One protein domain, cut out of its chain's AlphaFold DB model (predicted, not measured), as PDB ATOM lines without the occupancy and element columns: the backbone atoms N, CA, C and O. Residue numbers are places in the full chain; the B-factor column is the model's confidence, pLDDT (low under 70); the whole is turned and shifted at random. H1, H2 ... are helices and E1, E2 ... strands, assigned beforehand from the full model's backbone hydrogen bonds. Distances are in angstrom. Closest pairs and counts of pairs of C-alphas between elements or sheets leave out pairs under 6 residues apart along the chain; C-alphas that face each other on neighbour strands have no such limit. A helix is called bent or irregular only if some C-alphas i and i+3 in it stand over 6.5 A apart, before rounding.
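Overview. This is residues 19 to 104 of the 109 residues of the protein "5'-nucleotidase" of Desulfotomaculum aquiferis (UniProt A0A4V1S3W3). A small base, the three-stranded sheet E1 E7 E2 with the short helix H1 over one face, has two long extensions: a twisted two-stranded arm, E3 and E4 going out and E5 and E6 coming back, and a tail, residues 91 to 104, which sticks out in another direction and ends in helix H2. The printed part has 86 residues with two named helices and seven named strands, in the order E1 E2 E3 E4 E5 E6 H1 E7 H2, and its class is mixed, helices and strands. The base sheet has the order E1, E7, E2 and is mixed; the arm holds two antiparallel pairs, E3 with E6 and E4 with E5. The whole is extended, with a radius of gyration of the C-alphas of 19.3 A, and flat, spanning 53 by 51 by 23 A.

Along the chain. E1, residues 19 to 22, begins at C-alpha 19 at (3.195, -28.927, -12.105) and is 9.8 A long from first to last C-alpha. E2 is residues 32 to 34, 6.9 A. E3 is residues 40 to 43, 9.7 A, and E4 residues 46 to 50, 13.0 A, ending at C-alpha 50 at (36.839, -49.089, -29.973). E5 is residues 56 to 60, 13.3 A, and E6 residues 63 to 66, 9.9 A. H1 is residues 75 to 80, 8.6 A. E7, the longest strand, is residues 84 to 90, 19.7 A. H2, residues 96 to 104, is 13.8 A long and ends at C-alpha 104 at (-10.405, -30.023, -43.971).

Arrangement. In the base sheet, E7 is the inner strand. E1 is antiparallel to it at 153 degrees, with N 20 and O 87 2.9 A apart. E2 is parallel to E7 at 26 degrees, with N 33 and O 84 2.8 A apart. H1 is on this sheet at a height of 8.0 A, over E7, and runs along the strands, at 9 degrees to E7 on the local plane; the closest C-alphas of H1 and E7 are those of Asp 75 and Ser 85, 5.3 A. E3 and E6 are antiparallel at 146 degrees, with N 41 and O 65 2.9 A apart. E3 runs on into E4 at 32 degrees, and E5 runs on into E6 at 34 degrees, each across a break of 2 residues. E4 and E5 form a hairpin, antiparallel at 149 degrees, with N 49 and O 57 2.8 A apart. H2 is not on the base sheet and is apart from H1. In H1 every O i to N i+4 pair is within hydrogen-bond range, in H2 4 of 5. H2 is neither bent nor irregular, but only just: C-alphas 101 and 104 are 6.5 A apart.

Size, cuts and confidence. The two C-alphas farthest apart, those of Pro 52 and Gly 104, are 58.4 A apart. Without residues 91 to 104, which stand free, the body spans 54 by 24 by 23 A. The printed part has no cut and no long link. Its mean pLDDT is 93.3, and no printed residue is under 70.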
ATOM      1  N   LEU A  19       2.149 -29.907 -12.395       95.94
ATOM      2  CA  LEU A  19       3.195 -28.927 -12.105       95.94
ATOM      3  C   LEU A  19       4.569 -29.590 -12.192       95.94
ATOM      4  O   LEU A  19       4.866 -30.517 -11.442       95.94
ATOM      5  N   ASN A  20       5.425 -29.069 -13.064       97.06
ATOM      6  CA  ASN A  20       6.858 -29.333 -13.033       97.06
ATOM      7  C   ASN A  20       7.518 -28.308 -12.099       97.06
ATOM      8  O   ASN A  20       7.413 -27.105 -12.334       97.06
ATOM      9  N   ILE A  21       8.169 -28.773 -11.030       96.69
ATOM     10  CA  ILE A  21       8.785 -27.910 -10.016       96.69
ATOM     11  C   ILE A  21      10.268 -28.239  -9.905       96.69
ATOM     12  O   ILE A  21      10.633 -29.381  -9.640       96.69
ATOM     13  N   ASN A  22      11.115 -27.220 -10.038       96.50
ATOM     14  CA  ASN A  22      12.559 -27.340  -9.862       96.50
ATOM     15  C   ASN A  22      13.019 -26.427  -8.720       96.50
ATOM     16  O   ASN A  22      12.603 -25.271  -8.629       96.50
ATOM     17  N   VAL A  23      13.889 -26.939  -7.848       96.38
ATOM     18  CA  VAL A  23      14.472 -26.196  -6.720       96.38
ATOM     19  C   VAL A  23      15.989 -26.133  -6.918       96.38
ATOM     20  O   VAL A  23      16.595 -27.177  -7.166       96.38
ATOM     21  N   PRO A  24      16.625 -24.951  -6.825       96.19
ATOM     22  CA  PRO A  24      18.066 -24.846  -7.001       96.19
ATOM     23  C   PRO A  24      18.815 -25.498  -5.821       96.19
ATOM     24  O   PRO A  24      18.341 -25.436  -4.685       96.19
ATOM     25  N   PRO A  25      20.001 -26.094  -6.054       92.56
ATOM     26  CA  PRO A  25      20.720 -26.888  -5.048       92.56
ATOM     27  C   PRO A  25      21.151 -26.096  -3.803       92.56
ATOM     28  O   PRO A  25      21.273 -26.677  -2.732       92.56
ATOM     29  N   ASN A  26      21.331 -24.775  -3.925       90.81
ATOM     30  CA  ASN A  26      21.682 -23.867  -2.827       90.81
ATOM     31  C   ASN A  26      20.607 -22.784  -2.654       90.81
ATOM     32  O   ASN A  26      20.901 -21.594  -2.723       90.81
ATOM     33  N   TYR A  27      19.342 -23.192  -2.526       93.81
ATOM     34  CA  TYR A  27      18.242 -22.242  -2.382       93.81
ATOM     35  C   TYR A  27      18.379 -21.411  -1.095       93.81
ATOM     36  O   TYR A  27      18.323 -21.944   0.011       93.81
ATOM     37  N   ASP A  28      18.518 -20.097  -1.253       93.81
ATOM     38  CA  ASP A  28      18.739 -19.108  -0.188       93.81
ATOM     39  C   ASP A  28      17.459 -18.346   0.202       93.81
ATOM     40  O   ASP A  28      17.502 -17.393   0.977       93.81
ATOM     41  N   GLY A  29      16.304 -18.749  -0.336       92.75
ATOM     42  CA  GLY A  29      15.038 -18.053  -0.106       92.75
ATOM     43  C   GLY A  29      14.732 -16.933  -1.103       92.75
ATOM     44  O   GLY A  29      13.737 -16.237  -0.912       92.75
ATOM     45  N   ARG A  30      15.512 -16.778  -2.184       94.62
ATOM     46  CA  ARG A  30      15.323 -15.745  -3.225       94.62
ATOM     47  C   ARG A  30      13.918 -15.683  -3.845       94.62
ATOM     48  O   ARG A  30      13.533 -14.640  -4.373       94.62
ATOM     49  N   GLY A  31      13.140 -16.761  -3.765       94.81
ATOM     50  CA  GLY A  31      11.718 -16.779  -4.098       94.81
ATOM     51  C   GLY A  31      11.339 -17.808  -5.160       94.81
ATOM     52  O   GLY A  31      12.104 -18.711  -5.503       94.81
ATOM     53  N   VAL A  32      10.122 -17.657  -5.682       95.75
ATOM     54  CA  VAL A  32       9.488 -18.572  -6.643       95.75
ATOM     55  C   VAL A  32       9.120 -17.801  -7.910       95.75
ATOM     56  O   VAL A  32       8.670 -16.659  -7.821       95.75
ATOM     57  N   ARG A  33       9.280 -18.424  -9.078       97.31
ATOM     58  CA  ARG A  33       8.824 -17.903 -10.371       97.31
ATOM     59  C   ARG A  33       7.917 -18.914 -11.062       97.31
ATOM     60  O   ARG A  33       8.240 -20.101 -11.116       97.31
ATOM     61  N   LEU A  34       6.805 -18.421 -11.606       97.50
ATOM     62  CA  LEU A  34       6.059 -19.151 -12.625       97.50
ATOM     63  C   LEU A  34       6.844 -19.086 -13.928       97.50
ATOM     64  O   LEU A  34       7.353 -18.027 -14.290       97.50
ATOM     65  N   THR A  35       6.969 -20.227 -14.588       98.25
ATOM     66  CA  THR A  35       7.851 -20.379 -15.740       98.25
ATOM     67  C   THR A  35       7.190 -21.168 -16.856       98.25
ATOM     68  O   THR A  35       6.233 -21.910 -16.632       98.25
ATOM     69  N   ARG A  36       7.735 -21.041 -18.066       97.12
ATOM     70  CA  ARG A  36       7.507 -21.984 -19.165       97.12
ATOM     71  C   ARG A  36       8.664 -22.980 -19.266       97.12
ATOM     72  O   ARG A  36       9.782 -22.691 -18.841       97.12
ATOM     73  N   LEU A  37       8.412 -24.132 -19.884       95.94
ATOM     74  CA  LEU A  37       9.447 -25.132 -20.159       95.94
ATOM     75  C   LEU A  37      10.496 -24.558 -21.129       95.94
ATOM     76  O   LEU A  37      10.146 -24.089 -22.220       95.94
ATOM     77  N   ALA A  38      11.774 -24.589 -20.746       95.44
ATOM     78  CA  ALA A  38      12.871 -24.221 -21.633       95.44
ATOM     79  C   ALA A  38      13.009 -25.222 -22.783       95.44
ATOM     80  O   ALA A  38      12.903 -26.438 -22.605       95.44
ATOM     81  N   ARG A  39      13.351 -24.728 -23.975       93.81
ATOM     82  CA  ARG A  39      13.721 -25.593 -25.097       93.81
ATOM     83  C   ARG A  39      15.216 -25.886 -25.054       93.81
ATOM     84  O   ARG A  39      16.047 -24.990 -25.204       93.81
ATOM     85  N   ARG A  40      15.562 -27.164 -24.899       88.81
ATOM     86  CA  ARG A  40      16.946 -27.649 -24.854       88.81
ATOM     87  C   ARG A  40      17.161 -28.747 -25.884       88.81
ATOM     88  O   ARG A  40      16.304 -29.609 -26.067       88.81
ATOM     89  N   ARG A  41      18.316 -28.734 -26.546       88.06
ATOM     90  CA  ARG A  41      18.790 -29.820 -27.413       88.06
ATOM     91  C   ARG A  41      20.140 -30.304 -26.922       88.06
ATOM     92  O   ARG A  41      20.910 -29.521 -26.386       88.06
ATOM     93  N   TYR A  42      20.436 -31.577 -27.134       85.56
ATOM     94  CA  TYR A  42      21.797 -32.077 -27.001       85.56
ATOM     95  C   TYR A  42      22.444 -32.058 -28.382       85.56
ATOM     96  O   TYR A  42      21.841 -32.509 -29.359       85.56
ATOM     97  N   ILE A  43      23.641 -31.487 -28.471       85.88
ATOM     98  CA  ILE A  43      24.470 -31.492 -29.678       85.88
ATOM     99  C   ILE A  43      25.677 -32.410 -29.468       85.88
ATOM    100  O   ILE A  43      26.069 -32.680 -28.334       85.88
ATOM    101  N   LYS A  44      26.268 -32.889 -30.571       82.88
ATOM    102  CA  LYS A  44      27.442 -33.787 -30.570       82.88
ATOM    103  C   LYS A  44      27.233 -35.099 -29.789       82.88
ATOM    104  O   LYS A  44      28.150 -35.575 -29.144       82.88
ATOM    105  N   CYS A  45      26.042 -35.693 -29.873       84.31
ATOM    106  CA  CYS A  45      25.563 -36.743 -28.964       84.31
ATOM    107  C   CYS A  45      26.259 -38.111 -29.023       84.31
ATOM    108  O   CYS A  45      25.863 -38.988 -28.261       84.31
ATOM    109  N   PHE A  46      27.217 -38.342 -29.922       88.69
ATOM    110  CA  PHE A  46      27.837 -39.655 -30.088       88.69
ATOM    111  C   PHE A  46      29.352 -39.548 -30.185       88.69
ATOM    112  O   PHE A  46      29.885 -38.952 -31.119       88.69
ATOM    113  N   ASP A  47      30.027 -40.206 -29.249       87.50
ATOM    114  CA  ASP A  47      31.472 -40.394 -29.254       87.50
ATOM    115  C   ASP A  47      31.797 -41.843 -29.645       87.50
ATOM    116  O   ASP A  47      31.442 -42.795 -28.940       87.50
ATOM    117  N   LYS A  48      32.426 -42.023 -30.812       91.69
ATOM    118  CA  LYS A  48      32.773 -43.339 -31.362       91.69
ATOM    119  C   LYS A  48      34.060 -43.843 -30.722       91.69
ATOM    120  O   LYS A  48      35.109 -43.221 -30.851       91.69
ATOM    121  N   ARG A  49      34.010 -45.037 -30.137       92.75
ATOM    122  CA  ARG A  49      35.158 -45.692 -29.504       92.75
ATOM    123  C   ARG A  49      35.330 -47.126 -29.991       92.75
ATOM    124  O   ARG A  49      34.447 -47.702 -30.628       92.75
ATOM    125  N   VAL A  50      36.494 -47.692 -29.693       96.12
ATOM    126  CA  VAL A  50      36.839 -49.089 -29.973       96.12
ATOM    127  C   VAL A  50      37.146 -49.766 -28.644       96.12
ATOM    128  O   VAL A  50      37.890 -49.221 -27.828       96.12
ATOM    129  N   ASP A  51      36.511 -50.906 -28.381       94.94
ATOM    130  CA  ASP A  51      36.787 -51.694 -27.183       94.94
ATOM    131  C   ASP A  51      38.120 -52.465 -27.323       94.94
ATOM    132  O   ASP A  51      38.647 -52.603 -28.431       94.94
ATOM    133  N   PRO A  52      38.684 -53.020 -26.236       96.06
ATOM    134  CA  PRO A  52      39.936 -53.783 -26.305       96.06
ATOM    135  C   PRO A  52      39.892 -55.034 -27.203       96.06
ATOM    136  O   PRO A  52      40.934 -55.610 -27.494       96.06
ATOM    137  N   ARG A  53      38.702 -55.477 -27.630       96.31
ATOM    138  CA  ARG A  53      38.491 -56.605 -28.552       96.31
ATOM    139  C   ARG A  53      38.291 -56.140 -30.001       96.31
ATOM    140  O   ARG A  53      37.930 -56.951 -30.849       96.31
ATOM    141  N   GLY A  54      38.497 -54.853 -30.290       95.00
ATOM    142  CA  GLY A  54      38.374 -54.274 -31.627       95.00
ATOM    143  C   GLY A  54      36.940 -53.949 -32.057       95.00
ATOM    144  O   GLY A  54      36.719 -53.609 -33.219       95.00
ATOM    145  N   ARG A  55      35.947 -54.039 -31.162       96.69
ATOM    146  CA  ARG A  55      34.541 -53.765 -31.498       96.69
ATOM    147  C   ARG A  55      34.229 -52.283 -31.350       96.69
ATOM    148  O   ARG A  55      34.587 -51.655 -30.355       96.69
ATOM    149  N   ILE A  56      33.526 -51.732 -32.335       96.62
ATOM    150  CA  ILE A  56      33.062 -50.343 -32.302       96.62
ATOM    151  C   ILE A  56      31.884 -50.231 -31.338       96.62
ATOM    152  O   ILE A  56      30.957 -51.038 -31.382       96.62
ATOM    153  N   TYR A  57      31.899 -49.189 -30.517       93.62
ATOM    154  CA  TYR A  57      30.765 -48.794 -29.697       93.62
ATOM    155  C   TYR A  57      30.663 -47.269 -29.635       93.62
ATOM    156  O   TYR A  57      31.617 -46.556 -29.947       93.62
ATOM    157  N   PHE A  58      29.488 -46.765 -29.267       92.06
ATOM    158  CA  PHE A  58      29.211 -45.333 -29.222       92.06
ATOM    159  C   PHE A  58      28.782 -44.946 -27.814       92.06
ATOM    160  O   PHE A  58      27.847 -45.526 -27.266       92.06
ATOM    161  N   TRP A  59      29.455 -43.955 -27.240       91.19
ATOM    162  CA  TRP A  59      28.990 -43.299 -26.028       91.19
ATOM    163  C   TRP A  59      27.999 -42.216 -26.397       91.19
ATOM    164  O   TRP A  59      28.321 -41.320 -27.179       91.19
ATOM    165  N   MET A  60      26.807 -42.284 -25.808       87.25
ATOM    166  CA  MET A  60      25.870 -41.177 -25.879       87.25
ATOM    167  C   MET A  60      26.313 -40.104 -24.885       87.25
ATOM    168  O   MET A  60      26.047 -40.202 -23.689       87.25
ATOM    169  N   ALA A  61      27.036 -39.111 -25.380       80.69
ATOM    170  CA  ALA A  61      27.486 -37.960 -24.615       80.69
ATOM    171  C   ALA A  61      27.252 -36.735 -25.486       80.69
ATOM    172  O   ALA A  61      27.725 -36.698 -26.614       80.69
ATOM    173  N   GLY A  62      26.477 -35.772 -24.999       83.06
ATOM    174  CA  GLY A  62      26.152 -34.565 -25.748       83.06
ATOM    175  C   GLY A  62      26.297 -33.329 -24.883       83.06
ATOM    176  O   GLY A  62      26.092 -33.373 -23.669       83.06
ATOM    177  N   GLU A  63      26.625 -32.217 -25.522       86.31
ATOM    178  CA  GLU A  63      26.627 -30.916 -24.872       86.31
ATOM    179  C   GLU A  63      25.197 -30.366 -24.894       86.31
ATOM    180  O   GLU A  63      24.558 -30.344 -25.953       86.31
ATOM    181  N   PRO A  64      24.655 -29.936 -23.750       86.81
ATOM    182  CA  PRO A  64      23.373 -29.269 -23.749       86.81
ATOM    183  C   PRO A  64      23.464 -27.886 -24.397       86.81
ATOM    184  O   PRO A  64      24.296 -27.066 -24.022       86.81
ATOM    185  N   HIS A  65      22.533 -27.595 -25.292       87.81
ATOM    186  CA  HIS A  65      22.374 -26.313 -25.956       87.81
ATOM    187  C   HIS A  65      20.962 -25.775 -25.693       87.81
ATOM    188  O   HIS A  65      19.962 -26.403 -26.061       87.81
ATOM    189  N   ASN A  66      20.882 -24.633 -25.010       86.44
ATOM    190  CA  ASN A  66      19.621 -23.968 -24.698       86.44
ATOM    191  C   ASN A  66      19.216 -23.097 -25.889       86.44
ATOM    192  O   ASN A  66      19.956 -22.206 -26.279       86.44
ATOM    193  N   LEU A  67      18.034 -23.344 -26.448       90.00
ATOM    194  CA  LEU A  67      17.516 -22.581 -27.591       90.00
ATOM    195  C   LEU A  67      16.866 -21.255 -27.175       90.00
ATOM    196  O   LEU A  67      16.553 -20.430 -28.026       90.00
ATOM    197  N   ASP A  68      16.640 -21.085 -25.874       90.75
ATOM    198  CA  ASP A  68      15.935 -19.960 -25.263       90.75
ATOM    199  C   ASP A  68      16.842 -19.209 -24.271       90.75
ATOM    200  O   ASP A  68      16.385 -18.751 -23.230       90.75
ATOM    201  N   GLU A  69      18.148 -19.126 -24.540       82.56
ATOM    202  CA  GLU A  69      19.143 -18.640 -23.567       82.56
ATOM    203  C   GLU A  69      18.913 -17.206 -23.056       82.56
ATOM    204  O   GLU A  69      19.336 -16.869 -21.951       82.56
ATOM    205  N   HIS A  70      18.212 -16.372 -23.825       89.38
ATOM    206  CA  HIS A  70      17.881 -14.998 -23.440       89.38
ATOM    207  C   HIS A  70      16.525 -14.868 -22.731       89.38
ATOM    208  O   HIS A  70      16.232 -13.806 -22.179       89.38
ATOM    209  N   ASP A  71      15.704 -15.920 -22.715       94.00
ATOM    210  CA  ASP A  71      14.356 -15.862 -22.155       94.00
ATOM    211  C   ASP A  71      14.352 -16.132 -20.642       94.00
ATOM    212  O   ASP A  71      14.597 -17.247 -20.166       94.00
ATOM    213  N   GLN A  72      14.030 -15.080 -19.886       94.94
ATOM    214  CA  GLN A  72      13.989 -15.082 -18.424       94.94
ATOM    215  C   GLN A  72      12.726 -15.722 -17.831       94.94
ATOM    216  O   GLN A  72      12.678 -15.943 -16.620       94.94
ATOM    217  N   GLU A  73      11.724 -16.042 -18.653       97.06
ATOM    218  CA  GLU A  73      10.502 -16.742 -18.238       97.06
ATOM    219  C   GLU A  73      10.681 -18.266 -18.211       97.06
ATOM    220  O   GLU A  73       9.770 -19.004 -17.830       97.06
ATOM    221  N   THR A  74      11.846 -18.770 -18.621       97.56
ATOM    222  CA  THR A  74      12.110 -20.208 -18.657       97.56
ATOM    223  C   THR A  74      12.448 -20.786 -17.285       97.56
ATOM    224  O   THR A  74      13.061 -20.136 -16.433       97.56
ATOM    225  N   ASP A  75      12.100 -22.057 -17.084       96.81
ATOM    226  CA  ASP A  75      12.496 -22.830 -15.904       96.81
ATOM    227  C   ASP A  75      14.021 -22.869 -15.713       96.81
ATOM    228  O   ASP A  75      14.519 -22.639 -14.610       96.81
ATOM    229  N   ALA A  76      14.774 -23.058 -16.798       95.12
ATOM    230  CA  ALA A  76      16.232 -23.017 -16.791       95.12
ATOM    231  C   ALA A  76      16.782 -21.652 -16.336       95.12
ATOM    232  O   ALA A  76      17.704 -21.611 -15.516       95.12
ATOM    233  N   ALA A  77      16.223 -20.538 -16.822       95.56
ATOM    234  CA  ALA A  77      16.647 -19.201 -16.403       95.56
ATOM    235  C   ALA A  77      16.326 -18.934 -14.925       95.56
ATOM    236  O   ALA A  77      17.166 -18.393 -14.205       95.56
ATOM    237  N   ALA A  78      15.155 -19.363 -14.442       96.81
ATOM    238  CA  ALA A  78      14.792 -19.238 -13.034       96.81
ATOM    239  C   ALA A  78      15.761 -20.005 -12.119       96.81
ATOM    240  O   ALA A  78      16.259 -19.425 -11.151       96.81
ATOM    241  N   ILE A  79      16.096 -21.253 -12.462       95.88
ATOM    242  CA  ILE A  79      17.035 -22.074 -11.683       95.88
ATOM    243  C   ILE A  79      18.445 -21.487 -11.697       95.88
ATOM    244  O   ILE A  79      19.054 -21.355 -10.636       95.88
ATOM    245  N   ASN A  80      18.945 -21.062 -12.862       94.00
ATOM    246  CA  ASN A  80      20.244 -20.389 -12.965       94.00
ATOM    247  C   ASN A  80      20.274 -19.068 -12.179       94.00
ATOM    248  O   ASN A  80      21.307 -18.688 -11.635       94.00
ATOM    249  N   GLY A  81      19.131 -18.388 -12.084       94.88
ATOM    250  CA  GLY A  81      18.944 -17.186 -11.280       94.88
ATOM    251  C   GLY A  81      18.744 -17.443  -9.781       94.88
ATOM    252  O   GLY A  81      18.586 -16.473  -9.042       94.88
ATOM    253  N   GLY A  82      18.734 -18.698  -9.317       96.31
ATOM    254  CA  GLY A  82      18.549 -19.058  -7.906       96.31
ATOM    255  C   GLY A  82      17.096 -19.039  -7.411       96.31
ATOM    256  O   GLY A  82      16.867 -19.067  -6.205       96.31
ATOM    257  N   TYR A  83      16.113 -18.995  -8.308       97.31
ATOM    258  CA  TYR A  83      14.689 -19.068  -7.968       97.31
ATOM    259  C   TYR A  83      14.177 -20.507  -8.060       97.31
ATOM    260  O   TYR A  83      14.651 -21.296  -8.876       97.31
ATOM    261  N   ILE A  84      13.154 -20.841  -7.271       97.44
ATOM    262  CA  ILE A  84      12.337 -22.037  -7.522       97.44
ATOM    263  C   ILE A  84      11.524 -21.793  -8.795       97.44
ATOM    264  O   ILE A  84      10.879 -20.751  -8.923       97.44
ATOM    265  N   SER A  85      11.527 -22.754  -9.712       97.81
ATOM    266  CA  SER A  85      10.701 -22.735 -10.921       97.81
ATOM    267  C   SER A  85       9.455 -23.589 -10.712       97.81
ATOM    268  O   SER A  85       9.547 -24.698 -10.183       97.81
ATOM    269  N   ILE A  86       8.301 -23.069 -11.135       97.56
ATOM    270  CA  ILE A  86       7.041 -23.807 -11.219       97.56
ATOM    271  C   ILE A  86       6.470 -23.611 -12.623       97.56
ATOM    272  O   ILE A  86       6.069 -22.506 -12.986       97.56
ATOM    273  N   THR A  87       6.402 -24.691 -13.394       98.00
ATOM    274  CA  THR A  87       5.863 -24.713 -14.757       98.00
ATOM    275  C   THR A  87       4.588 -25.555 -14.784       98.00
ATOM    276  O   THR A  87       4.675 -26.781 -14.654       98.00
ATOM    277  N   PRO A  88       3.401 -24.948 -14.958       96.62
ATOM    278  CA  PRO A  88       2.187 -25.683 -15.283       96.62
ATOM    279  C   PRO A  88       2.316 -26.332 -16.663       96.62
ATOM    280  O   PRO A  88       2.741 -25.692 -17.625       96.62
ATOM    281  N   MET A  89       1.969 -27.608 -16.762       96.69
ATOM    282  CA  MET A  89       2.065 -28.397 -17.983       96.69
ATOM    283  C   MET A  89       0.767 -29.147 -18.244       96.69
ATOM    284  O   MET A  89       0.107 -29.605 -17.314       96.69
ATOM    285  N   HIS A  90       0.442 -29.321 -19.521       95.25
ATOM    286  CA  HIS A  90      -0.618 -30.222 -19.956       95.25
ATOM    287  C   HIS A  90      -0.072 -31.645 -20.103       95.25
ATOM    288  O   HIS A  90       1.027 -31.842 -20.624       95.25
ATOM    289  N   LEU A  91      -0.851 -32.632 -19.660       93.44
ATOM    290  CA  LEU A  91      -0.571 -34.050 -19.884       93.44
ATOM    291  C   LEU A  91      -0.893 -34.467 -21.326       93.44
ATOM    292  O   LEU A  91      -0.180 -35.277 -21.917       93.44
ATOM    293  N   ASP A  92      -1.964 -33.905 -21.888       94.31
ATOM    294  CA  ASP A  92      -2.367 -34.137 -23.269       94.31
ATOM    295  C   ASP A  92      -1.615 -33.189 -24.210       94.31
ATOM    296  O   ASP A  92      -1.760 -31.968 -24.145       94.31
ATOM    297  N   LEU A  93      -0.800 -33.770 -25.089       94.69
ATOM    298  CA  LEU A  93      -0.010 -33.043 -26.084       94.69
ATOM    299  C   LEU A  93      -0.730 -32.917 -27.435       94.69
ATOM    300  O   LEU A  93      -0.152 -32.403 -28.394       94.69
ATOM    301  N   THR A  94      -1.971 -33.399 -27.539       95.06
ATOM    302  CA  THR A  94      -2.778 -33.257 -28.749       95.06
ATOM    303  C   THR A  94      -3.059 -31.780 -29.001       95.06
ATOM    304  O   THR A  94      -3.771 -31.124 -28.244       95.06
ATOM    305  N   ASP A  95      -2.557 -31.242 -30.114       95.12
ATOM    306  CA  ASP A  95      -2.921 -29.893 -30.545       95.12
ATOM    307  C   ASP A  95      -4.331 -29.911 -31.155       95.12
ATOM    308  O   ASP A  95      -4.532 -30.103 -32.358       95.12
ATOM    309  N   TYR A  96      -5.341 -29.721 -30.305       94.69
ATOM    310  CA  TYR A  96      -6.746 -29.689 -30.713       94.69
ATOM    311  C   TYR A  96      -7.065 -28.566 -31.707       94.69
ATOM    312  O   TYR A  96      -7.974 -28.717 -32.530       94.69
ATOM    313  N   SER A  97      -6.327 -27.453 -31.664       95.00
ATOM    314  CA  SER A  97      -6.475 -26.352 -32.619       95.00
ATOM    315  C   SER A  97      -5.985 -26.786 -33.998       95.00
ATOM    316  O   SER A  97      -6.696 -26.636 -34.995       95.00
ATOM    317  N   TYR A  98      -4.811 -27.414 -34.059       95.56
ATOM    318  CA  TYR A  98      -4.261 -27.922 -35.310       95.56
ATOM    319  C   TYR A  98      -5.058 -29.110 -35.853       95.56
ATOM    320  O   TYR A  98      -5.324 -29.169 -37.052       95.56
ATOM    321  N   ARG A  99      -5.558 -29.995 -34.984       95.94
ATOM    322  CA  ARG A  99      -6.464 -31.088 -35.369       95.94
ATOM    323  C   ARG A  99      -7.704 -30.566 -36.098       95.94
ATOM    324  O   ARG A  99      -8.097 -31.135 -37.114       95.94
ATOM    325  N   LYS A 100      -8.305 -29.468 -35.619       94.50
ATOM    326  CA  LYS A 100      -9.427 -28.803 -36.307       94.50
ATOM    327  C   LYS A 100      -9.010 -28.246 -37.671       94.50
ATOM    328  O   LYS A 100      -9.757 -28.412 -38.628       94.50
ATOM    329  N   LYS A 101      -7.820 -27.643 -37.784       94.19
ATOM    330  CA  LYS A 101      -7.282 -27.151 -39.069       94.19
ATOM    331  C   LYS A 101      -7.073 -28.283 -40.080       94.19
ATOM    332  O   LYS A 101      -7.423 -28.125 -41.244       94.19
ATOM    333  N   MET A 102      -6.559 -29.428 -39.631       95.62
ATOM    334  CA  MET A 102      -6.303 -30.598 -40.478       95.62
ATOM    335  C   MET A 102      -7.570 -31.329 -40.928       95.62
ATOM    336  O   MET A 102      -7.516 -32.072 -41.904       95.62
ATOM    337  N   ALA A 103      -8.706 -31.140 -40.249       91.88
ATOM    338  CA  ALA A 103      -9.950 -31.831 -40.593       91.88
ATOM    339  C   ALA A 103     -10.377 -31.579 -42.052       91.88
ATOM    340  O   ALA A 103     -10.868 -32.491 -42.707       91.88
ATOM    341  N   GLY A 104     -10.122 -30.375 -42.577       87.94
ATOM    342  CA  GLY A 104     -10.405 -30.023 -43.971       87.94
ATOM    343  C   GLY A 104      -9.408 -30.572 -44.999       87.94
ATOM    344  O   GLY A 104      -9.611 -30.375 -46.190       87.94
TER     345      GLY A 104